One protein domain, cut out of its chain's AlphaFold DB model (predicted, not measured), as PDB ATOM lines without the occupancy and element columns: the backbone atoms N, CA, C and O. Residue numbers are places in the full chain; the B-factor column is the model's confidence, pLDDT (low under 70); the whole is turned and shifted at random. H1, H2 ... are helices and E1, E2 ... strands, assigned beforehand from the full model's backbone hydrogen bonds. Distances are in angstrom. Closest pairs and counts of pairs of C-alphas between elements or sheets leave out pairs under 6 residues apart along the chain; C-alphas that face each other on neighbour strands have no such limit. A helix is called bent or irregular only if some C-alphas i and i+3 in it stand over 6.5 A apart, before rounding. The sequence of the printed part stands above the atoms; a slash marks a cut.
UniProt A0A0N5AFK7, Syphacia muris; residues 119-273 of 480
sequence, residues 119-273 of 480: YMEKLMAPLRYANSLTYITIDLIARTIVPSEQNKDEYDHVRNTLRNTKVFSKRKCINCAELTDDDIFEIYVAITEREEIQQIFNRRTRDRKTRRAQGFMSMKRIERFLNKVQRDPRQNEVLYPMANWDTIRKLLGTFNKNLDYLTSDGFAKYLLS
ATOM      1  N   TYR A 119     -41.449  19.859   9.306       91.56
ATOM      2  CA  TYR A 119     -41.412  19.981   7.848       91.56
ATOM      3  C   TYR A 119     -41.979  18.743   7.149       91.56
ATOM      4  O   TYR A 119     -42.638  18.889   6.120       91.56
ATOM      5  N   MET A 120     -41.800  17.552   7.726       91.88
ATOM      6  CA  MET A 120     -42.448  16.334   7.227       91.88
ATOM      7  C   MET A 120     -43.964  16.368   7.442       91.88
ATOM      8  O   MET A 120     -44.720  16.048   6.529       91.88
ATOM      9  N   GLU A 121     -44.431  16.819   8.607       90.69
ATOM     10  CA  GLU A 121     -45.858  17.027   8.882       90.69
ATOM     11  C   GLU A 121     -46.462  18.076   7.947       90.69
ATOM     12  O   GLU A 121     -47.505  17.841   7.338       90.69
ATOM     13  N   LYS A 122     -45.765  19.204   7.762       90.12
ATOM     14  CA  LYS A 122     -46.126  20.260   6.814       90.12
ATOM     15  C   LYS A 122     -46.273  19.682   5.409       90.12
ATOM     16  O   LYS A 122     -47.290  19.932   4.773       90.12
ATOM     17  N   LEU A 123     -45.300  18.900   4.942       90.50
ATOM     18  CA  LEU A 123     -45.317  18.276   3.620       90.50
ATOM     19  C   LEU A 123     -46.514  17.328   3.431       90.50
ATOM     20  O   LEU A 123     -47.106  17.293   2.356       90.50
ATOM     21  N   MET A 124     -46.898  16.593   4.480       89.25
ATOM     22  CA  MET A 124     -48.029  15.655   4.454       89.25
ATOM     23  C   MET A 124     -49.386  16.317   4.717       89.25
ATOM     24  O   MET A 124     -50.428  15.722   4.431       89.25
ATOM     25  N   ALA A 125     -49.409  17.549   5.228       87.06
ATOM     26  CA  ALA A 125     -50.634  18.256   5.586       87.06
ATOM     27  C   ALA A 125     -51.656  18.358   4.434       87.06
ATOM     28  O   ALA A 125     -52.841  18.131   4.698       87.06
ATOM     29  N   PRO A 126     -51.272  18.600   3.161       86.00
ATOM     30  CA  PRO A 126     -52.230  18.580   2.061       86.00
ATOM     31  C   PRO A 126     -52.908  17.216   1.874       86.00
ATOM     32  O   PRO A 126     -54.107  17.147   1.604       86.00
ATOM     33  N   LEU A 127     -52.164  16.122   2.066       86.12
ATOM     34  CA  LEU A 127     -52.673  14.752   1.946       86.12
ATOM     35  C   LEU A 127     -53.552  14.335   3.129       86.12
ATOM     36  O   LEU A 127     -54.411  13.468   2.981       86.12
ATOM     37  N   ARG A 128     -53.358  14.945   4.297       81.88
ATOM     38  CA  ARG A 128     -54.150  14.646   5.493       81.88
ATOM     39  C   ARG A 128     -55.405  15.509   5.603       81.88
ATOM     40  O   ARG A 128     -56.443  15.017   6.023       81.88
ATOM     41  N   TYR A 129     -55.310  16.784   5.226       77.31
ATOM     42  CA  TYR A 129     -56.338  17.781   5.534       77.31
ATOM     43  C   TYR A 129     -56.918  18.499   4.303       77.31
ATOM     44  O   TYR A 129     -58.007  19.055   4.394       77.31
ATOM     45  N   ALA A 130     -56.199  18.542   3.170       70.25
ATOM     46  CA  ALA A 130     -56.494  19.447   2.044       70.25
ATOM     47  C   ALA A 130     -56.936  18.743   0.762       70.25
ATOM     48  O   ALA A 130     -56.584  19.174  -0.336       70.25
ATOM     49  N   ASN A 131     -57.663  17.639   0.870       68.94
ATOM     50  CA  ASN A 131     -58.055  16.884  -0.309       68.94
ATOM     51  C   ASN A 131     -59.463  16.313  -0.171       68.94
ATOM     52  O   ASN A 131     -59.966  16.086   0.924       68.94
ATOM     53  N   SER A 132     -60.086  16.059  -1.316       73.12
ATOM     54  CA  SER A 132     -61.349  15.326  -1.417       73.12
ATOM     55  C   SER A 132     -61.162  13.806  -1.329       73.12
ATOM     56  O   SER A 132     -62.103  13.054  -1.589       73.12
ATOM     57  N   LEU A 133     -59.952  13.326  -1.021       76.81
ATOM     58  CA  LEU A 133     -59.637  11.906  -1.035       76.81
ATOM     59  C   LEU A 133     -60.064  11.274   0.285       76.81
ATOM     60  O   LEU A 133     -59.728  11.733   1.370       76.81
ATOM     61  N   THR A 134     -60.740  10.137   0.187       84.81
ATOM     62  CA  THR A 134     -60.946   9.246   1.337       84.81
ATOM     63  C   THR A 134     -59.695   8.411   1.626       84.81
ATOM     64  O   THR A 134     -59.481   7.980   2.755       84.81
ATOM     65  N   TYR A 135     -58.857   8.178   0.609       89.25
ATOM     66  CA  TYR A 135     -57.696   7.296   0.696       89.25
ATOM     67  C   TYR A 135     -56.437   7.935   0.110       89.25
ATOM     68  O   TYR A 135     -56.472   8.528  -0.969       89.25
ATOM     69  N   ILE A 136     -55.306   7.726   0.782       90.12
ATOM     70  CA  ILE A 136     -53.969   8.131   0.342       90.12
ATOM     71  C   ILE A 136     -53.249   6.892  -0.196       90.12
ATOM     72  O   ILE A 136     -53.123   5.884   0.502       90.12
ATOM     73  N   THR A 137     -52.781   6.942  -1.444       92.50
ATOM     74  CA  THR A 137     -52.008   5.853  -2.059       92.50
ATOM     75  C   THR A 137     -50.509   6.030  -1.828       92.50
ATOM     76  O   THR A 137     -50.026   7.146  -1.637       92.50
ATOM     77  N   ILE A 138     -49.751   4.933  -1.923       92.88
ATOM     78  CA  ILE A 138     -48.278   4.973  -1.872       92.88
ATOM     79  C   ILE A 138     -47.712   5.930  -2.931       92.88
ATOM     80  O   ILE A 138     -46.827   6.724  -2.632       92.88
ATOM     81  N   ASP A 139     -48.245   5.881  -4.156       91.94
ATOM     82  CA  ASP A 139     -47.808   6.744  -5.259       91.94
ATOM     83  C   ASP A 139     -48.047   8.234  -4.964       91.94
ATOM     84  O   ASP A 139     -47.279   9.086  -5.403       91.94
ATOM     85  N   LEU A 140     -49.097   8.573  -4.208       91.06
ATOM     86  CA  LEU A 140     -49.373   9.956  -3.829       91.06
ATOM     87  C   LEU A 140     -48.366  10.473  -2.792       91.06
ATOM     88  O   LEU A 140     -47.841  11.573  -2.962       91.06
ATOM     89  N   ILE A 141     -48.043   9.668  -1.774       91.88
ATOM     90  CA  ILE A 141     -47.005  10.013  -0.788       91.88
ATOM     91  C   ILE A 141     -45.641  10.123  -1.475       91.88
ATOM     92  O   ILE A 141     -44.943  11.115  -1.287       91.88
ATOM     93  N   ALA A 142     -45.287   9.150  -2.320       93.00
ATOM     94  CA  ALA A 142     -44.015   9.145  -3.035       93.00
ATOM     95  C   ALA A 142     -43.847  10.401  -3.904       93.00
ATOM     96  O   ALA A 142     -42.829  11.072  -3.784       93.00
ATOM     97  N   ARG A 143     -44.871  10.781  -4.688       91.75
ATOM     98  CA  ARG A 143     -44.846  12.010  -5.506       91.75
ATOM     99  C   ARG A 143     -44.753  13.287  -4.676       91.75
ATOM    100  O   ARG A 143     -44.208  14.276  -5.150       91.75
ATOM    101  N   THR A 144     -45.316  13.275  -3.469       90.19
ATOM    102  CA  THR A 144     -45.262  14.424  -2.555       90.19
ATOM    103  C   THR A 144     -43.852  14.615  -1.998       90.19
ATOM    104  O   THR A 144     -43.419  15.747  -1.824       90.19
ATOM    105  N   ILE A 145     -43.126  13.522  -1.750       90.75
ATOM    106  CA  ILE A 145     -41.747  13.556  -1.243       90.75
ATOM    107  C   ILE A 145     -40.752  13.858  -2.368       90.75
ATOM    108  O   ILE A 145     -39.938  14.766  -2.234       90.75
ATOM    109  N   VAL A 146     -40.831  13.115  -3.474       88.56
ATOM    110  CA  VAL A 146     -39.978  13.269  -4.660       88.56
ATOM    111  C   VAL A 146     -40.874  13.193  -5.898       88.56
ATOM    112  O   VAL A 146     -41.363  12.113  -6.236       88.56
ATOM    113  N   PRO A 147     -41.118  14.306  -6.606       82.06
ATOM    114  CA  PRO A 147     -41.832  14.269  -7.876       82.06
ATOM    115  C   PRO A 147     -41.081  13.405  -8.901       82.06
ATOM    116  O   PRO A 147     -39.884  13.588  -9.127       82.06
ATOM    117  N   SER A 148     -41.781  12.471  -9.548       77.94
ATOM    118  CA  SER A 148     -41.180  11.511 -10.492       77.94
ATOM    119  C   SER A 148     -40.504  12.168 -11.700       77.94
ATOM    120  O   SER A 148     -39.584  11.608 -12.291       77.94
ATOM    121  N   GLU A 149     -40.960  13.366 -12.052       84.12
ATOM    122  CA  GLU A 149     -40.452  14.213 -13.123       84.12
ATOM    123  C   GLU A 149     -39.103  14.850 -12.765       84.12
ATOM    124  O   GLU A 149     -38.351  15.226 -13.660       84.12
ATOM    125  N   GLN A 150     -38.800  14.978 -11.468       84.19
ATOM    126  CA  GLN A 150     -37.542  15.535 -10.971       84.19
ATOM    127  C   GLN A 150     -36.476  14.450 -10.821       84.19
ATOM    128  O   GLN A 150     -35.345  14.645 -11.262       84.19
ATOM    129  N   ASN A 151     -36.830  13.310 -10.216       90.25
ATOM    130  CA  ASN A 151     -35.906  12.196 -10.021       90.25
ATOM    131  C   ASN A 151     -36.647  10.852  -9.966       90.25
ATOM    132  O   ASN A 151     -37.260  10.489  -8.961       90.25
ATOM    133  N   LYS A 152     -36.578  10.093 -11.063       92.06
ATOM    134  CA  LYS A 152     -37.286   8.817 -11.191       92.06
ATOM    135  C   LYS A 152     -36.718   7.725 -10.281       92.06
ATOM    136  O   LYS A 152     -37.497   6.971  -9.701       92.06
ATOM    137  N   ASP A 153     -35.397   7.647 -10.142       92.19
ATOM    138  CA  ASP A 153     -34.747   6.593  -9.357       92.19
ATOM    139  C   ASP A 153     -35.038   6.771  -7.860       92.19
ATOM    140  O   ASP A 153     -35.394   5.811  -7.173       92.19
ATOM    141  N   GLU A 154     -34.983   8.011  -7.364       91.06
ATOM    142  CA  GLU A 154     -35.386   8.337  -5.990       91.06
ATOM    143  C   GLU A 154     -36.884   8.116  -5.767       91.06
ATOM    144  O   GLU A 154     -37.271   7.545  -4.746       91.06
ATOM    145  N   TYR A 155     -37.735   8.495  -6.727       93.88
ATOM    146  CA  TYR A 155     -39.168   8.210  -6.660       93.88
ATOM    147  C   TYR A 155     -39.445   6.704  -6.524       93.88
ATOM    148  O   TYR A 155     -40.203   6.289  -5.642       93.88
ATOM    149  N   ASP A 156     -38.824   5.875  -7.370       93.88
ATOM    150  CA  ASP A 156     -39.000   4.422  -7.341       93.88
ATOM    151  C   ASP A 156     -38.438   3.810  -6.047       93.88
ATOM    152  O   ASP A 156     -39.059   2.899  -5.482       93.88
ATOM    153  N   HIS A 157     -37.324   4.333  -5.525       92.94
ATOM    154  CA  HIS A 157     -36.792   3.955  -4.215       92.94
ATOM    155  C   HIS A 157     -37.795   4.264  -3.093       92.94
ATOM    156  O   HIS A 157     -38.241   3.339  -2.413       92.94
ATOM    157  N   VAL A 158     -38.238   5.522  -2.959       93.81
ATOM    158  CA  VAL A 158     -39.223   5.953  -1.948       93.81
ATOM    159  C   VAL A 158     -40.483   5.095  -2.021       93.81
ATOM    160  O   VAL A 158     -40.955   4.561  -1.017       93.81
ATOM    161  N   ARG A 159     -41.019   4.904  -3.228       94.06
ATOM    162  CA  ARG A 159     -42.218   4.104  -3.467       94.06
ATOM    163  C   ARG A 159     -42.059   2.655  -3.003       94.06
ATOM    164  O   ARG A 159     -42.988   2.096  -2.415       94.06
ATOM    165  N   ASN A 160     -40.919   2.025  -3.285       92.94
ATOM    166  CA  ASN A 160     -40.645   0.651  -2.867       92.94
ATOM    167  C   ASN A 160     -40.435   0.546  -1.354       92.94
ATOM    168  O   ASN A 160     -40.968  -0.380  -0.740       92.94
ATOM    169  N   THR A 161     -39.752   1.513  -0.746       93.75
ATOM    170  CA  THR A 161     -39.570   1.605   0.706       93.75
ATOM    171  C   THR A 161     -40.914   1.721   1.427       93.75
ATOM    172  O   THR A 161     -41.203   0.933   2.329       93.75
ATOM    173  N   LEU A 162     -41.803   2.604   0.959       93.31
ATOM    174  CA  LEU A 162     -43.142   2.799   1.528       93.31
ATOM    175  C   LEU A 162     -43.984   1.512   1.565       93.31
ATOM    176  O   LEU A 162     -44.697   1.283   2.542       93.31
ATOM    177  N   ARG A 163     -43.878   0.634   0.556       91.44
ATOM    178  CA  ARG A 163     -44.606  -0.657   0.517       91.44
ATOM    179  C   ARG A 163     -44.268  -1.583   1.681       91.44
ATOM    180  O   ARG A 163     -45.097  -2.418   2.046       91.44
ATOM    181  N   ASN A 164     -43.063  -1.446   2.227       89.69
ATOM    182  CA  ASN A 164     -42.544  -2.297   3.291       89.69
ATOM    183  C   ASN A 164     -42.749  -1.697   4.691       89.69
ATOM    184  O   ASN A 164     -42.445  -2.359   5.682       89.69
ATOM    185  N   THR A 165     -43.285  -0.477   4.787       91.31
ATOM    186  CA  THR A 165     -43.627   0.155   6.070       91.31
ATOM    187  C   THR A 165     -44.856  -0.500   6.710       91.31
ATOM    188  O   THR A 165     -45.733  -1.051   6.031       91.31
ATOM    189  N   LYS A 166     -44.953  -0.421   8.038       89.75
ATOM    190  CA  LYS A 166     -46.124  -0.878   8.798       89.75
ATOM    191  C   LYS A 166     -47.330   0.012   8.537       89.75
ATOM    192  O   LYS A 166     -48.441  -0.510   8.546       89.75
ATOM    193  N   VAL A 167     -47.106   1.288   8.215       90.00
ATOM    194  CA  VAL A 167     -48.155   2.241   7.819       90.00
ATOM    195  C   VAL A 167     -49.052   1.642   6.738       90.00
ATOM    196  O   VAL A 167     -50.272   1.606   6.874       90.00
ATOM    197  N   PHE A 168     -48.452   1.076   5.686       88.69
ATOM    198  CA  PHE A 168     -49.221   0.436   4.623       88.69
ATOM    199  C   PHE A 168     -49.543  -1.033   4.907       88.69
ATOM    200  O   PHE A 168     -50.543  -1.522   4.394       88.69
ATOM    201  N   SER A 169     -48.765  -1.767   5.714       83.44
ATOM    202  CA  SER A 169     -49.068  -3.167   6.085       83.44
ATOM    203  C   SER A 169     -49.422  -4.060   4.876       83.44
ATOM    204  O   SER A 169     -50.371  -4.845   4.915       83.44
ATOM    205  N   LYS A 170     -48.677  -3.925   3.767       77.06
ATOM    206  CA  LYS A 170     -48.925  -4.582   2.458       77.06
ATOM    207  C   LYS A 170     -50.190  -4.123   1.702       77.06
ATOM    208  O   LYS A 170     -50.502  -4.676   0.646       77.06
ATOM    209  N   ARG A 171     -50.912  -3.115   2.193       85.56
ATOM    210  CA  ARG A 171     -51.999  -2.420   1.482       85.56
ATOM    211  C   ARG A 171     -51.415  -1.415   0.486       85.56
ATOM    212  O   ARG A 171     -50.279  -0.974   0.614       85.56
ATOM    213  N   LYS A 172     -52.200  -1.040  -0.528       87.38
ATOM    214  CA  LYS A 172     -51.806  -0.028  -1.534       87.38
ATOM    215  C   LYS A 172     -52.198   1.403  -1.144       87.38
ATOM    216  O   LYS A 172     -51.700   2.357  -1.743       87.38
ATOM    217  N   CYS A 173     -53.102   1.539  -0.180       90.81
ATOM    218  CA  CYS A 173     -53.614   2.803   0.326       90.81
ATOM    219  C   CYS A 173     -54.027   2.684   1.800       90.81
ATOM    220  O   CYS A 173     -54.235   1.576   2.301       90.81
ATOM    221  N   ILE A 174     -54.156   3.837   2.450       91.00
ATOM    222  CA  ILE A 174     -54.680   4.018   3.812       91.00
ATOM    223  C   ILE A 174     -55.776   5.082   3.795       91.00
ATOM    224  O   ILE A 174     -55.819   5.884   2.859       91.00
ATOM    225  N   ASN A 175     -56.665   5.100   4.787       87.81
ATOM    226  CA  ASN A 175     -57.614   6.204   4.917       87.81
ATOM    227  C   ASN A 175     -56.852   7.487   5.292       87.81
ATOM    228  O   ASN A 175     -55.927   7.440   6.102       87.81
ATOM    229  N   CYS A 176     -57.212   8.633   4.712       83.94
ATOM    230  CA  CYS A 176     -56.543   9.899   5.024       83.94
ATOM    231  C   CYS A 176     -56.655  10.289   6.508       83.94
ATOM    232  O   CYS A 176     -55.696  10.814   7.072       83.94
ATOM    233  N   ALA A 177     -57.776   9.957   7.156       81.00
ATOM    234  CA  ALA A 177     -58.006  10.199   8.579       81.00
ATOM    235  C   ALA A 177     -57.184   9.273   9.496       81.00
ATOM    236  O   ALA A 177     -57.029   9.569  10.677       81.00
ATOM    237  N   GLU A 178     -56.651   8.164   8.971       83.88
ATOM    238  CA  GLU A 178     -55.816   7.221   9.728       83.88
ATOM    239  C   GLU A 178     -54.337   7.629   9.762       83.88
ATOM    240  O   GLU A 178     -53.589   7.064  10.548       83.88
ATOM    241  N   LEU A 179     -53.897   8.590   8.936       87.75
ATOM    242  CA  LEU A 179     -52.494   9.007   8.890       87.75
ATOM    243  C   LEU A 179     -52.125   9.823  10.140       87.75
ATOM    244  O   LEU A 179     -52.467  11.005  10.249       87.75
ATOM    245  N   THR A 180     -51.399   9.205  11.069       89.88
ATOM    246  CA  THR A 180     -50.965   9.825  12.329       89.88
ATOM    247  C   THR A 180     -49.564  10.442  12.242       89.88
ATOM    248  O   THR A 180     -48.794  10.176  11.320       89.88
ATOM    249  N   ASP A 181     -49.193  11.249  13.240       89.19
ATOM    250  CA  ASP A 181     -47.836  11.811  13.356       89.19
ATOM    251  C   ASP A 181     -46.778  10.698  13.546       89.19
ATOM    252  O   ASP A 181     -45.653  10.805  13.053       89.19
ATOM    253  N   ASP A 182     -47.151   9.588  14.199       90.88
ATOM    254  CA  ASP A 182     -46.296   8.404  14.346       90.88
ATOM    255  C   ASP A 182     -46.062   7.703  12.998       90.88
ATOM    256  O   ASP A 182     -44.941   7.262  12.733       90.88
ATOM    257  N   ASP A 183     -47.075   7.658  12.127       92.19
ATOM    258  CA  ASP A 183     -46.941   7.116  10.771       92.19
ATOM    259  C   ASP A 183     -46.034   7.998   9.905       92.19
ATOM    260  O   ASP A 183     -45.190   7.490   9.167       92.19
ATOM    261  N   ILE A 184     -46.158   9.327  10.017       92.62
ATOM    262  CA  ILE A 184     -45.281  10.282   9.317       92.62
ATOM    263  C   ILE A 184     -43.827  10.107   9.774       92.62
ATOM    264  O   ILE A 184     -42.914  10.094   8.943       92.62
ATOM    265  N   PHE A 185     -43.600   9.926  11.078       93.50
ATOM    266  CA  PHE A 185     -42.278   9.612  11.616       93.50
ATOM    267  C   PHE A 185     -41.742   8.272  11.088       93.50
ATOM    268  O   PHE A 185     -40.580   8.201  10.686       93.50
ATOM    269  N   GLU A 186     -42.567   7.221  11.051       92.88
ATOM    270  CA  GLU A 186     -42.159   5.918  10.517       92.88
ATOM    271  C   GLU A 186     -41.769   6.018   9.036       92.88
ATOM    272  O   GLU A 186     -40.718   5.512   8.641       92.88
ATOM    273  N   ILE A 187     -42.571   6.724   8.233       92.94
ATOM    274  CA  ILE A 187     -42.275   7.006   6.825       92.94
ATOM    275  C   ILE A 187     -40.932   7.729   6.691       92.94
ATOM    276  O   ILE A 187     -40.096   7.324   5.883       92.94
ATOM    277  N   TYR A 188     -40.704   8.772   7.494       93.31
ATOM    278  CA  TYR A 188     -39.454   9.527   7.477       93.31
ATOM    279  C   TYR A 188     -38.242   8.629   7.748       93.31
ATOM    280  O   TYR A 188     -37.283   8.634   6.974       93.31
ATOM    281  N   VAL A 189     -38.281   7.841   8.826       92.06
ATOM    282  CA  VAL A 189     -37.165   6.964   9.212       92.06
ATOM    283  C   VAL A 189     -36.930   5.873   8.172       92.06
ATOM    284  O   VAL A 189     -35.776   5.585   7.862       92.06
ATOM    285  N   ALA A 190     -37.997   5.297   7.611       91.50
ATOM    286  CA  ALA A 190     -37.886   4.260   6.593       91.50
ATOM    287  C   ALA A 190     -37.195   4.770   5.324       91.50
ATOM    288  O   ALA A 190     -36.368   4.063   4.765       91.50
ATOM    289  N   ILE A 191     -37.517   5.988   4.883       92.06
ATOM    290  CA  ILE A 191     -36.963   6.569   3.651       92.06
ATOM    291  C   ILE A 191     -35.536   7.076   3.848       92.06
ATOM    292  O   ILE A 191     -34.723   6.997   2.937       92.06
ATOM    293  N   THR A 192     -35.238   7.646   5.015       91.00
ATOM    294  CA  THR A 192     -33.952   8.319   5.247       91.00
ATOM    295  C   THR A 192     -32.884   7.426   5.864       91.00
ATOM    296  O   THR A 192     -31.739   7.860   5.944       91.00
ATOM    297  N   GLU A 193     -33.249   6.222   6.323       87.56
ATOM    298  CA  GLU A 193     -32.334   5.197   6.846       87.56
ATOM    299  C   GLU A 193     -31.258   5.779   7.787       87.56
ATOM    300  O   GLU A 193     -30.058   5.618   7.582       87.56
ATOM    301  N   ARG A 194     -31.694   6.508   8.827       88.12
ATOM    302  CA  ARG A 194     -30.833   7.290   9.745       88.12
ATOM    303  C   ARG A 194     -29.982   6.426  10.689       88.12
ATOM    304  O   ARG A 194     -30.125   6.476  11.918       88.12
ATOM    305  N   GLU A 195     -29.091   5.609  10.134       91.12
ATOM    306  CA  GLU A 195     -28.211   4.706  10.879       91.12
ATOM    307  C   GLU A 195     -27.339   5.443  11.899       91.12
ATOM    308  O   GLU A 195     -27.052   4.922  12.981       91.12
ATOM    309  N   GLU A 196     -26.936   6.675  11.605       94.19
ATOM    310  CA  GLU A 196     -26.117   7.485  12.493       94.19
ATOM    311  C   GLU A 196     -26.863   7.858  13.782       94.19
ATOM    312  O   GLU A 196     -26.254   7.862  14.855       94.19
ATOM    313  N   ILE A 197     -28.184   8.083  13.726       93.38
ATOM    314  CA  ILE A 197     -28.998   8.304  14.935       93.38
ATOM    315  C   ILE A 197     -28.970   7.046  15.806       93.38
ATOM    316  O   ILE A 197     -28.733   7.126  17.019       93.38
ATOM    317  N   GLN A 198     -29.127   5.870  15.190       90.81
ATOM    318  CA  GLN A 198     -29.060   4.591  15.892       90.81
ATOM    319  C   GLN A 198     -27.668   4.350  16.500       90.81
ATOM    320  O   GLN A 198     -27.551   3.889  17.642       90.81
ATOM    321  N   GLN A 199     -26.597   4.694  15.784       93.19
ATOM    322  CA  GLN A 199     -25.222   4.598  16.280       93.19
ATOM    323  C   GLN A 199     -24.981   5.530  17.474       93.19
ATOM    324  O   GLN A 199     -24.389   5.109  18.478       93.19
ATOM    325  N   ILE A 200     -25.472   6.772  17.414       93.88
ATOM    326  CA  ILE A 200     -25.411   7.722  18.531       93.88
ATOM    327  C   ILE A 200     -26.158   7.143  19.734       93.88
ATOM    328  O   ILE A 200     -25.584   7.070  20.825       93.88
ATOM    329  N   PHE A 201     -27.390   6.664  19.549       94.81
ATOM    330  CA  PHE A 201     -28.174   6.055  20.621       94.81
ATOM    331  C   PHE A 201     -27.434   4.873  21.263       94.81
ATOM    332  O   PHE A 201     -27.252   4.830  22.483       94.81
ATOM    333  N   ASN A 202     -26.912   3.951  20.451       93.31
ATOM    334  CA  ASN A 202     -26.151   2.790  20.914       93.31
ATOM    335  C   ASN A 202     -24.899   3.200  21.700       93.31
ATOM    336  O   ASN A 202     -24.599   2.631  22.754       93.31
ATOM    337  N   ARG A 203     -24.181   4.233  21.241       92.06
ATOM    338  CA  ARG A 203     -23.009   4.776  21.942       92.06
ATOM    339  C   ARG A 203     -23.382   5.363  23.302       92.06
ATOM    340  O   ARG A 203     -22.637   5.180  24.267       92.06
ATOM    341  N   ARG A 204     -24.524   6.051  23.399       90.81
ATOM    342  CA  ARG A 204     -25.013   6.676  24.642       90.81
ATOM    343  C   ARG A 204     -25.631   5.672  25.619       90.81
ATOM    344  O   ARG A 204     -25.606   5.910  26.828       90.81
ATOM    345  N   THR A 205     -26.119   4.534  25.128       92.31
ATOM    346  CA  THR A 205     -26.735   3.463  25.932       92.31
ATOM    347  C   THR A 205     -25.809   2.275  26.199       92.31
ATOM    348  O   THR A 205     -26.210   1.298  26.837       92.31
ATOM    349  N   ARG A 206     -24.544   2.361  25.770       88.25
ATOM    350  CA  ARG A 206     -23.540   1.319  25.988       88.25
ATOM    351  C   ARG A 206     -23.316   1.074  27.480       88.25
ATOM    352  O   ARG A 206     -23.043   1.994  28.260       88.25
ATOM    353  N   ASP A 207     -23.428  -0.183  27.888       82.44
ATOM    354  CA  ASP A 207     -23.070  -0.615  29.229       82.44
ATOM    355  C   ASP A 207     -21.552  -0.517  29.435       82.44
ATOM    356  O   ASP A 207     -20.759  -0.854  28.551       82.44
ATOM    357  N   ARG A 208     -21.128  -0.040  30.608       79.75
ATOM    358  CA  ARG A 208     -19.699   0.149  30.894       79.75
ATOM    359  C   ARG A 208     -18.957  -1.175  31.089       79.75
ATOM    360  O   ARG A 208     -17.781  -1.233  30.746       79.75
ATOM    361  N   LYS A 209     -19.628  -2.205  31.616       81.50
ATOM    362  CA  LYS A 209     -19.052  -3.525  31.899       81.50
ATOM    363  C   LYS A 209     -19.151  -4.435  30.679       81.50
ATOM    364  O   LYS A 209     -18.138  -4.933  30.208       81.50
ATOM    365  N   THR A 210     -20.353  -4.616  30.134       82.25
ATOM    366  CA  THR A 210     -20.596  -5.573  29.042       82.25
ATOM    367  C   THR A 210     -20.287  -5.001  27.665       82.25
ATOM    368  O   THR A 210     -20.233  -5.746  26.692       82.25
ATOM    369  N   ARG A 211     -20.097  -3.676  27.556       78.62
ATOM    370  CA  ARG A 211     -19.861  -2.957  26.295       78.62
ATOM    371  C   ARG A 211     -20.969  -3.154  25.246       78.62
ATOM    372  O   ARG A 211     -20.767  -2.742  24.104       78.62
ATOM    373  N   ARG A 212     -22.130  -3.703  25.621       80.50
ATOM    374  CA  ARG A 212     -23.312  -3.871  24.760       80.50
ATOM    375  C   ARG A 212     -24.265  -2.684  24.912       80.50
ATOM    376  O   ARG A 212     -24.334  -2.083  25.984       80.50
ATOM    377  N   ALA A 213     -24.976  -2.330  23.845       79.62
ATOM    378  CA  ALA A 213     -26.068  -1.361  23.918       79.62
ATOM    379  C   ALA A 213     -27.244  -1.986  24.681       79.62
ATOM    380  O   ALA A 213     -27.569  -3.151  24.462       79.62
ATOM    381  N   GLN A 214     -27.856  -1.233  25.597       79.62
ATOM    382  CA  GLN A 214     -28.949  -1.748  26.432       79.62
ATOM    383  C   GLN A 214     -30.329  -1.669  25.753       79.62
ATOM    384  O   GLN A 214     -31.300  -2.151  26.319       79.62
ATOM    385  N   GLY A 215     -30.441  -1.058  24.567       85.81
ATOM    386  CA  GLY A 215     -31.716  -0.892  23.849       85.81
ATOM    387  C   GLY A 215     -32.638   0.197  24.418       85.81
ATOM    388  O   GLY A 215     -33.618   0.564  23.780       85.81
ATOM    389  N   PHE A 216     -32.299   0.767  25.577       91.81
ATOM    390  CA  PHE A 216     -33.007   1.881  26.204       91.81
ATOM    391  C   PHE A 216     -32.037   2.869  26.869       91.81
ATOM    392  O   PHE A 216     -30.922   2.524  27.286       91.81
ATOM    393  N   MET A 217     -32.480   4.117  27.013       94.38
ATOM    394  CA  MET A 217     -31.771   5.164  27.739       94.38
ATOM    395  C   MET A 217     -32.511   5.488  29.041       94.38
ATOM    396  O   MET A 217     -33.569   6.101  29.036       94.38
ATOM    397  N   SER A 218     -31.946   5.076  30.179       93.69
ATOM    398  CA  SER A 218     -32.475   5.385  31.519       93.69
ATOM    399  C   SER A 218     -32.532   6.894  31.797       93.69
ATOM    400  O   SER A 218     -31.633   7.600  31.330       93.69
ATOM    401  N   MET A 219     -33.412   7.345  32.699       94.31
ATOM    402  CA  MET A 219     -33.471   8.729  33.223       94.31
ATOM    403  C   MET A 219     -32.097   9.385  33.441       94.31
ATOM    404  O   MET A 219     -31.788  10.411  32.846       94.31
ATOM    405  N   LYS A 220     -31.202   8.733  34.196       93.62
ATOM    406  CA  LYS A 220     -29.851   9.249  34.501       93.62
ATOM    407  C   LYS A 220     -28.962   9.455  33.266       93.62
ATOM    408  O   LYS A 220     -28.033  10.262  33.274       93.62
ATOM    409  N   ARG A 221     -29.176   8.672  32.206       94.50
ATOM    410  CA  ARG A 221     -28.454   8.826  30.934       94.50
ATOM    411  C   ARG A 221     -29.046   9.958  30.102       94.50
ATOM    412  O   ARG A 221     -28.254  10.679  29.505       94.50
ATOM    413  N   ILE A 222     -30.370  10.133  30.120       95.81
ATOM    414  CA  ILE A 222     -31.046  11.268  29.480       95.81
ATOM    415  C   ILE A 222     -30.579  12.570  30.135       95.81
ATOM    416  O   ILE A 222     -30.087  13.451  29.445       95.81
ATOM    417  N   GLU A 223     -30.595  12.640  31.469       96.12
ATOM    418  CA  GLU A 223     -30.089  13.781  32.242       96.12
ATOM    419  C   GLU A 223     -28.659  14.153  31.833       96.12
ATOM    420  O   GLU A 223     -28.358  15.303  31.513       96.12
ATOM    421  N   ARG A 224     -27.766  13.157  31.774       95.44
ATOM    422  CA  ARG A 224     -26.387  13.375  31.329       95.44
ATOM    423  C   ARG A 224     -26.326  13.851  29.879       95.44
ATOM    424  O   ARG A 224     -25.490  14.689  29.568       95.44
ATOM    425  N   PHE A 225     -27.132  13.279  28.992       95.69
ATOM    426  CA  PHE A 225     -27.153  13.657  27.586       95.69
ATOM    427  C   PHE A 225     -27.585  15.119  27.419       95.69
ATOM    428  O   PHE A 225     -26.836  15.903  26.843       95.69
ATOM    429  N   LEU A 226     -28.703  15.520  28.025       95.50
ATOM    430  CA  LEU A 226     -29.191  16.898  27.965       95.50
ATOM    431  C   LEU A 226     -28.174  17.881  28.563       95.50
ATOM    432  O   LEU A 226     -27.769  18.835  27.908       95.50
ATOM    433  N   ASN A 227     -27.673  17.604  29.768       95.75
ATOM    434  CA  ASN A 227     -26.857  18.570  30.511       95.75
ATOM    435  C   ASN A 227     -25.371  18.595  30.122       95.75
ATOM    436  O   ASN A 227     -24.679  19.552  30.461       95.75
ATOM    437  N   LYS A 228     -24.843  17.542  29.481       94.38
ATOM    438  CA  LYS A 228     -23.409  17.439  29.128       94.38
ATOM    439  C   LYS A 228     -23.129  17.313  27.635       94.38
ATOM    440  O   LYS A 228     -21.965  17.380  27.258       94.38
ATOM    441  N   VAL A 229     -24.142  17.052  26.809       93.94
ATOM    442  CA  VAL A 229     -23.975  16.889  25.356       93.94
ATOM    443  C   VAL A 229     -24.748  17.957  24.603       93.94
ATOM    444  O   VAL A 229     -24.150  18.626  23.773       93.94
ATOM    445  N   GLN A 230     -26.040  18.122  24.900       93.06
ATOM    446  CA  GLN A 230     -26.891  19.080  24.183       93.06
ATOM    447  C   GLN A 230     -26.716  20.518  24.681       93.06
ATOM    448  O   GLN A 230     -26.902  21.463  23.924       93.06
ATOM    449  N   ARG A 231     -26.367  20.696  25.958       91.94
ATOM    450  CA  ARG A 231     -26.207  22.017  26.566       91.94
ATOM    451  C   ARG A 231     -24.931  22.718  26.096       91.94
ATOM    452  O   ARG A 231     -23.842  22.151  26.190       91.94
ATOM    453  N   ASP A 232     -25.060  23.993  25.734       91.88
ATOM    454  CA  ASP A 232     -23.916  24.890  25.559       91.88
ATOM    455  C   ASP A 232     -23.230  25.145  26.921       91.88
ATOM    456  O   ASP A 232     -23.852  25.712  27.828       91.88
ATOM    457  N   PRO A 233     -21.951  24.761  27.094       92.25
ATOM    458  CA  PRO A 233     -21.244  24.905  28.365       92.25
ATOM    459  C   PRO A 233     -21.037  26.363  28.802       92.25
ATOM    460  O   PRO A 233     -20.677  26.596  29.952       92.25
ATOM    461  N   ARG A 234     -21.259  27.346  27.918       92.81
ATOM    462  CA  ARG A 234     -21.146  28.782  28.223       92.81
ATOM    463  C   ARG A 234     -22.393  29.345  28.909       92.81
ATOM    464  O   ARG A 234     -22.347  30.453  29.437       92.81
ATOM    465  N   GLN A 235     -23.513  28.621  28.890       91.12
ATOM    466  CA  GLN A 235     -24.776  29.099  29.449       91.12
ATOM    467  C   GLN A 235     -24.744  29.158  30.977       91.12
ATOM    468  O   GLN A 235     -24.492  28.153  31.647       91.12
ATOM    469  N   ASN A 236     -25.117  30.317  31.521       93.00
ATOM    470  CA  ASN A 236     -25.278  30.514  32.956       93.00
ATOM    471  C   ASN A 236     -26.345  29.561  33.530       93.00
ATOM    472  O   ASN A 236     -27.458  29.479  33.015       93.00
ATOM    473  N   GLU A 237     -26.009  28.837  34.597       92.75
ATOM    474  CA  GLU A 237     -26.866  27.791  35.179       92.75
ATOM    475  C   GLU A 237     -28.076  28.336  35.949       92.75
ATOM    476  O   GLU A 237     -29.049  27.612  36.137       92.75
ATOM    477  N   VAL A 238     -28.045  29.606  36.366       92.25
ATOM    478  CA  VAL A 238     -29.177  30.267  37.030       92.25
ATOM    479  C   VAL A 238     -30.196  30.736  35.994       92.25
ATOM    480  O   VAL A 238     -31.387  30.483  36.149       92.25
ATOM    481  N   LEU A 239     -29.731  31.380  34.916       89.06
ATOM    482  CA  LEU A 239     -30.604  31.855  33.832       89.06
ATOM    483  C   LEU A 239     -31.140  30.709  32.967       89.06
ATOM    484  O   LEU A 239     -32.269  30.765  32.490       89.06
ATOM    485  N   TYR A 240     -30.339  29.658  32.789       89.69
ATOM    486  CA  TYR A 240     -30.698  28.465  32.030       89.69
ATOM    487  C   TYR A 240     -30.501  27.234  32.918       89.69
ATOM    488  O   TYR A 240     -29.444  26.603  32.837       89.69
ATOM    489  N   PRO A 241     -31.472  26.873  33.772       92.94
ATOM    490  CA  PRO A 241     -31.362  25.720  34.659       92.94
ATOM    491  C   PRO A 241     -31.073  24.416  33.913       92.94
ATOM    492  O   PRO A 241     -31.511  24.206  32.780       92.94
ATOM    493  N   MET A 242     -30.330  23.517  34.558       94.44
ATOM    494  CA  MET A 242     -30.104  22.172  34.028       94.44
ATOM    495  C   MET A 242     -31.408  21.367  33.994       94.44
ATOM    496  O   MET A 242     -32.280  21.522  34.851       94.44
ATOM    497  N   ALA A 243     -31.517  20.453  33.031       94.62
ATOM    498  CA  ALA A 243     -32.620  19.508  32.971       94.62
ATOM    499  C   ALA A 243     -32.621  18.634  34.231       94.62
ATOM    500  O   ALA A 243     -31.636  17.951  34.524       94.62
ATOM    501  N   ASN A 244     -33.737  18.654  34.958       94.75
ATOM    502  CA  ASN A 244     -33.980  17.818  36.126       94.75
ATOM    503  C   ASN A 244     -34.945  16.670  35.776       94.75
ATOM    504  O   ASN A 244     -35.386  16.521  34.634       94.75
ATOM    505  N   TRP A 245     -35.278  15.844  36.762       94.88
ATOM    506  CA  TRP A 245     -36.102  14.656  36.551       94.88
ATOM    507  C   TRP A 245     -37.537  14.980  36.124       94.88
ATOM    508  O   TRP A 245     -38.110  14.213  35.353       94.88
ATOM    509  N   ASP A 246     -38.092  16.117  36.543       94.56
ATOM    510  CA  ASP A 246     -39.428  16.550  36.124       94.56
ATOM    511  C   ASP A 246     -39.429  16.986  34.658       94.56
ATOM    512  O   ASP A 246     -40.297  16.573  33.888       94.56
ATOM    513  N   THR A 247     -38.417  17.752  34.236       93.19
ATOM    514  CA  THR A 247     -38.224  18.118  32.824       93.19
ATOM    515  C   THR A 247     -38.039  16.875  31.955       93.19
ATOM    516  O   THR A 247     -38.639  16.769  30.888       93.19
ATOM    517  N   ILE A 248     -37.265  15.892  32.425       95.50
ATOM    518  CA  ILE A 248     -37.046  14.639  31.692       95.50
ATOM    519  C   ILE A 248     -38.337  13.819  31.595       95.50
ATOM    520  O   ILE A 248     -38.616  13.274  30.531       95.50
ATOM    521  N   ARG A 249     -39.153  13.745  32.655       94.94
ATOM    522  CA  ARG A 249     -40.458  13.059  32.599       94.94
ATOM    523  C   ARG A 249     -41.399  13.711  31.591       94.94
ATOM    524  O   ARG A 249     -42.084  12.993  30.872       94.94
ATOM    525  N   LYS A 250     -41.409  15.046  31.505       93.50
ATOM    526  CA  LYS A 250     -42.176  15.771  30.479       93.50
ATOM    527  C   LYS A 250     -41.696  15.413  29.074       93.50
ATOM    528  O   LYS A 250     -42.513  15.027  28.251       93.50
ATOM    529  N   LEU A 251     -40.382  15.443  28.836       94.25
ATOM    530  CA  LEU A 251     -39.784  15.029  27.560       94.25
ATOM    531  C   LEU A 251     -40.176  13.589  27.196       94.25
ATOM    532  O   LEU A 251     -40.566  13.319  26.062       94.25
ATOM    533  N   LEU A 252     -40.106  12.667  28.157       94.50
ATOM    534  CA  LEU A 252     -40.511  11.280  27.946       94.50
ATOM    535  C   LEU A 252     -41.993  11.158  27.605       94.50
ATOM    536  O   LEU A 252     -42.311  10.422  26.683       94.50
ATOM    537  N   GLY A 253     -42.871  11.895  28.286       93.12
ATOM    538  CA  GLY A 253     -44.301  11.913  27.971       93.12
ATOM    539  C   GLY A 253     -44.612  12.445  26.570       93.12
ATOM    540  O   GLY A 253     -45.589  12.015  25.968       93.12
ATOM    541  N   THR A 254     -43.769  13.333  26.035       91.75
ATOM    542  CA  THR A 254     -43.911  13.858  24.669       91.75
ATOM    543  C   THR A 254     -43.441  12.861  23.609       91.75
ATOM    544  O   THR A 254     -44.113  12.677  22.599       91.75
ATOM    545  N   PHE A 255     -42.282  12.223  23.805       93.12
ATOM    546  CA  PHE A 255     -41.624  11.441  22.745       93.12
ATOM    547  C   PHE A 255     -41.700   9.926  22.927       93.12
ATOM    548  O   PHE A 255     -41.232   9.177  22.067       93.12
ATOM    549  N   ASN A 256     -42.256   9.448  24.037       88.75
ATOM    550  CA  ASN A 256     -42.302   8.033  24.353       88.75
ATOM    551  C   ASN A 256     -43.595   7.638  25.074       88.75
ATOM    552  O   ASN A 256     -44.215   8.420  25.785       88.75
ATOM    553  N   LYS A 257     -43.981   6.366  24.943       85.56
ATOM    554  CA  LYS A 257     -45.134   5.811  25.676       85.56
ATOM    555  C   LYS A 257     -44.797   5.460  27.130       85.56
ATOM    556  O   LYS A 257     -45.694   5.280  27.944       85.56
ATOM    557  N   ASN A 258     -43.509   5.324  27.451       86.00
ATOM    558  CA  ASN A 258     -43.011   4.963  28.775       86.00
ATOM    559  C   ASN A 258     -42.260   6.152  29.413       86.00
ATOM    560  O   ASN A 258     -41.461   6.811  28.746       86.00
ATOM    561  N   LEU A 259     -42.509   6.397  30.705       90.81
ATOM    562  CA  LEU A 259     -41.968   7.535  31.464       90.81
ATOM    563  C   LEU A 259     -40.681   7.230  32.252       90.81
ATOM    564  O   LEU A 259     -40.140   8.125  32.900       90.81
ATOM    565  N   ASP A 260     -40.178   5.998  32.198       89.19
ATOM    566  CA  ASP A 260     -39.015   5.531  32.966       89.19
ATOM    567  C   ASP A 260     -37.731   5.455  32.120       89.19
ATOM    568  O   ASP A 260     -36.609   5.532  32.639       89.19
ATOM    569  N   TYR A 261     -37.866   5.292  30.804       92.00
ATOM    570  CA  TYR A 261     -36.742   5.219  29.874       92.00
ATOM    571  C   TYR A 261     -37.116   5.725  28.484       92.00
ATOM    572  O   TYR A 261     -38.274   5.675  28.090       92.00
ATOM    573  N   LEU A 262     -36.117   6.156  27.711       95.12
ATOM    574  CA  LEU A 262     -36.268   6.569  26.316       95.12
ATOM    575  C   LEU A 262     -35.859   5.428  25.374       95.12
ATOM    576  O   LEU A 262     -34.797   4.817  25.546       95.12
ATOM    577  N   THR A 263     -36.702   5.137  24.388       94.38
ATOM    578  CA  THR A 263     -36.430   4.180  23.303       94.38
ATOM    579  C   THR A 263     -35.568   4.817  22.209       94.38
ATOM    580  O   THR A 263     -35.348   6.028  22.220       94.38
ATOM    581  N   SER A 264     -35.077   4.016  21.256       93.06
ATOM    582  CA  SER A 264     -34.356   4.552  20.088       93.06
ATOM    583  C   SER A 264     -35.248   5.490  19.268       93.06
ATOM    584  O   SER A 264     -34.853   6.614  18.971       93.06
ATOM    585  N   ASP A 265     -36.495   5.080  19.015       92.88
ATOM    586  CA  ASP A 265     -37.478   5.889  18.288       92.88
ATOM    587  C   ASP A 265     -37.802   7.182  19.034       92.88
ATOM    588  O   ASP A 265     -37.796   8.252  18.437       92.88
ATOM    589  N   GLY A 266     -38.019   7.118  20.353       95.06
ATOM    590  CA  GLY A 266     -38.249   8.319  21.157       95.06
ATOM    591  C   GLY A 266     -37.047   9.266  21.147       95.06
ATOM    592  O   GLY A 266     -37.211  10.484  21.120       95.06
ATOM    593  N   PHE A 267     -35.827   8.725  21.121       96.00
ATOM    594  CA  PHE A 267     -34.608   9.519  20.980       96.00
ATOM    595  C   PHE A 267     -34.512  10.189  19.607       96.00
ATOM    596  O   PHE A 267     -34.207  11.378  19.539       96.00
ATOM    597  N   ALA A 268     -34.820   9.467  18.529       95.56
ATOM    598  CA  ALA A 268     -34.883  10.031  17.185       95.56
ATOM    599  C   ALA A 268     -35.955  11.128  17.084       95.56
ATOM    600  O   ALA A 268     -35.664  12.214  16.588       95.56
ATOM    601  N   LYS A 269     -37.159  10.894  17.629       95.62
ATOM    602  CA  LYS A 269     -38.232  11.897  17.682       95.62
ATOM    603  C   LYS A 269     -37.791  13.160  18.411       95.62
ATOM    604  O   LYS A 269     -37.969  14.243  17.868       95.62
ATOM    605  N   TYR A 270     -37.160  13.025  19.580       95.69
ATOM    606  CA  TYR A 270     -36.608  14.169  20.307       95.69
ATOM    607  C   TYR A 270     -35.618  14.957  19.441       95.69
ATOM    608  O   TYR A 270     -35.792  16.162  19.269       95.69
ATOM    609  N   LEU A 271     -34.623  14.283  18.854       95.31
ATOM    610  CA  LEU A 271     -33.582  14.943  18.062       95.31
ATOM    611  C   LEU A 271     -34.125  15.707  16.848       95.31
ATOM    612  O   LEU A 271     -33.532  16.709  16.459       95.31
ATOM    613  N   LEU A 272     -35.217  15.221  16.257       94.31
ATOM    614  CA  LEU A 272     -35.837  15.777  15.053       94.31
ATOM    615  C   LEU A 272     -36.979  16.765  15.358       94.31
ATOM    616  O   LEU A 272     -37.592  17.283  14.424       94.31
ATOM    617  N   SER A 273     -37.291  17.002  16.633       93.75
ATOM    618  CA  SER A 273     -38.402  17.852  17.074       93.75
ATOM    619  C   SER A 273     -37.997  19.303  17.341       93.75
ATOM    620  O   SER A 273     -36.815  19.632  17.444       93.75
TER     621      SER A 273
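What this domain is: This is residues 119 to 273 of the 480 residues of a protein of Syphacia muris (UniProt A0A0N5AFK7). Two lobes sit end to end, each a loose ring of four crossed helices: H1, H2, H3 and H4 with the tiny sheet E1 - E2 at one end, then H5, H6, H7 and H8. The tight link from H4 to H5 joins them, and residues 232 to 239 stick out from the second lobe. The printed part has 155 residues, with eight named helices and two antiparallel strands in the order H1 E1 H2 H3 E2 H4 H5 H6 H7 H8. The class is mostly helix; the whole is loose, with a radius of gyration of the C-alphas of 18.9 A and spans of 51 by 37 by 29 A.

How they stand to each other: Start at H1, residues 119 to 129, which touches H2, residues 138 to 145, at a steep tilt of 45 degrees, closest at the C-alphas of Leu 123 and Thr 144, 7.3 A. Next, H2 touches H3, residues 152 to 163, where the C-alphas of Ala 142 and Arg 159 are closest, 5.4 A. H3 touches H4, residues 181 to 192, with its residues 158 to 162 alone, meeting residues 187 to 191 of H4 alone; the closest C-alphas are those of Val 158 and Ile 191, 6.1 A. H4 also touches H1, closest at the C-alphas of Glu 121 and Ile 184, 6.8 A. Look at E1, residues 135 to 137, and E2, residues 173 to 175: N 136 and O 174 are 2.8 A apart, within hydrogen-bond range. H5, residues 195 to 205, and H6, residues 219 to 230, only just touch, with 3 pairs of C-alphas within 8 A, the closest those of Arg 204 and Arg 221, 7.5 A; H6 does so with residues 221 to 225 alone. With residues 219 to 223 alone, H6 touches H7, residues 245 to 255, about perpendicular at 87 degrees, the C-alphas of Glu 223 and Ile 248 closest, 7.0 A. H7 touches H8, residues 264 to 271, closest at the C-alphas of Phe 255 and Gly 266, 4.9 A. H8 touches H5, where the C-alphas of Phe 201 and Ser 264 are closest, 6.4 A. Between the two sets, H4 and H8 are close but not clearly touching, with the C-alphas of Phe 185 and Lys 269 closest, 7.6 A. Every O i to N i+4 pair is within hydrogen-bond range in H2, H3, H4, H5, H7 and H8, against 5 of 7 in H1 and 7 of 8 in H6.

Where its parts are: Find C-alpha 119 at (-41.412, 19.981, 7.848), where H1 begins; it is irregular, C-alphas 123 and 126 being 7.1 A apart. H3 is 16.7 A long and H4 16.5 A, ending at C-alpha 192, (-33.952, 8.319, 5.247). H8 ends at C-alpha 271, (-33.582, 14.943, 18.062).

The domain as a whole: The two C-alphas farthest apart are those of Ser 132 and Lys 209, 57.0 A. The printed part has no cut; the links H5 to H6 and H6 to H7 are long. Look at residue 131 for the one printed pLDDT under 70.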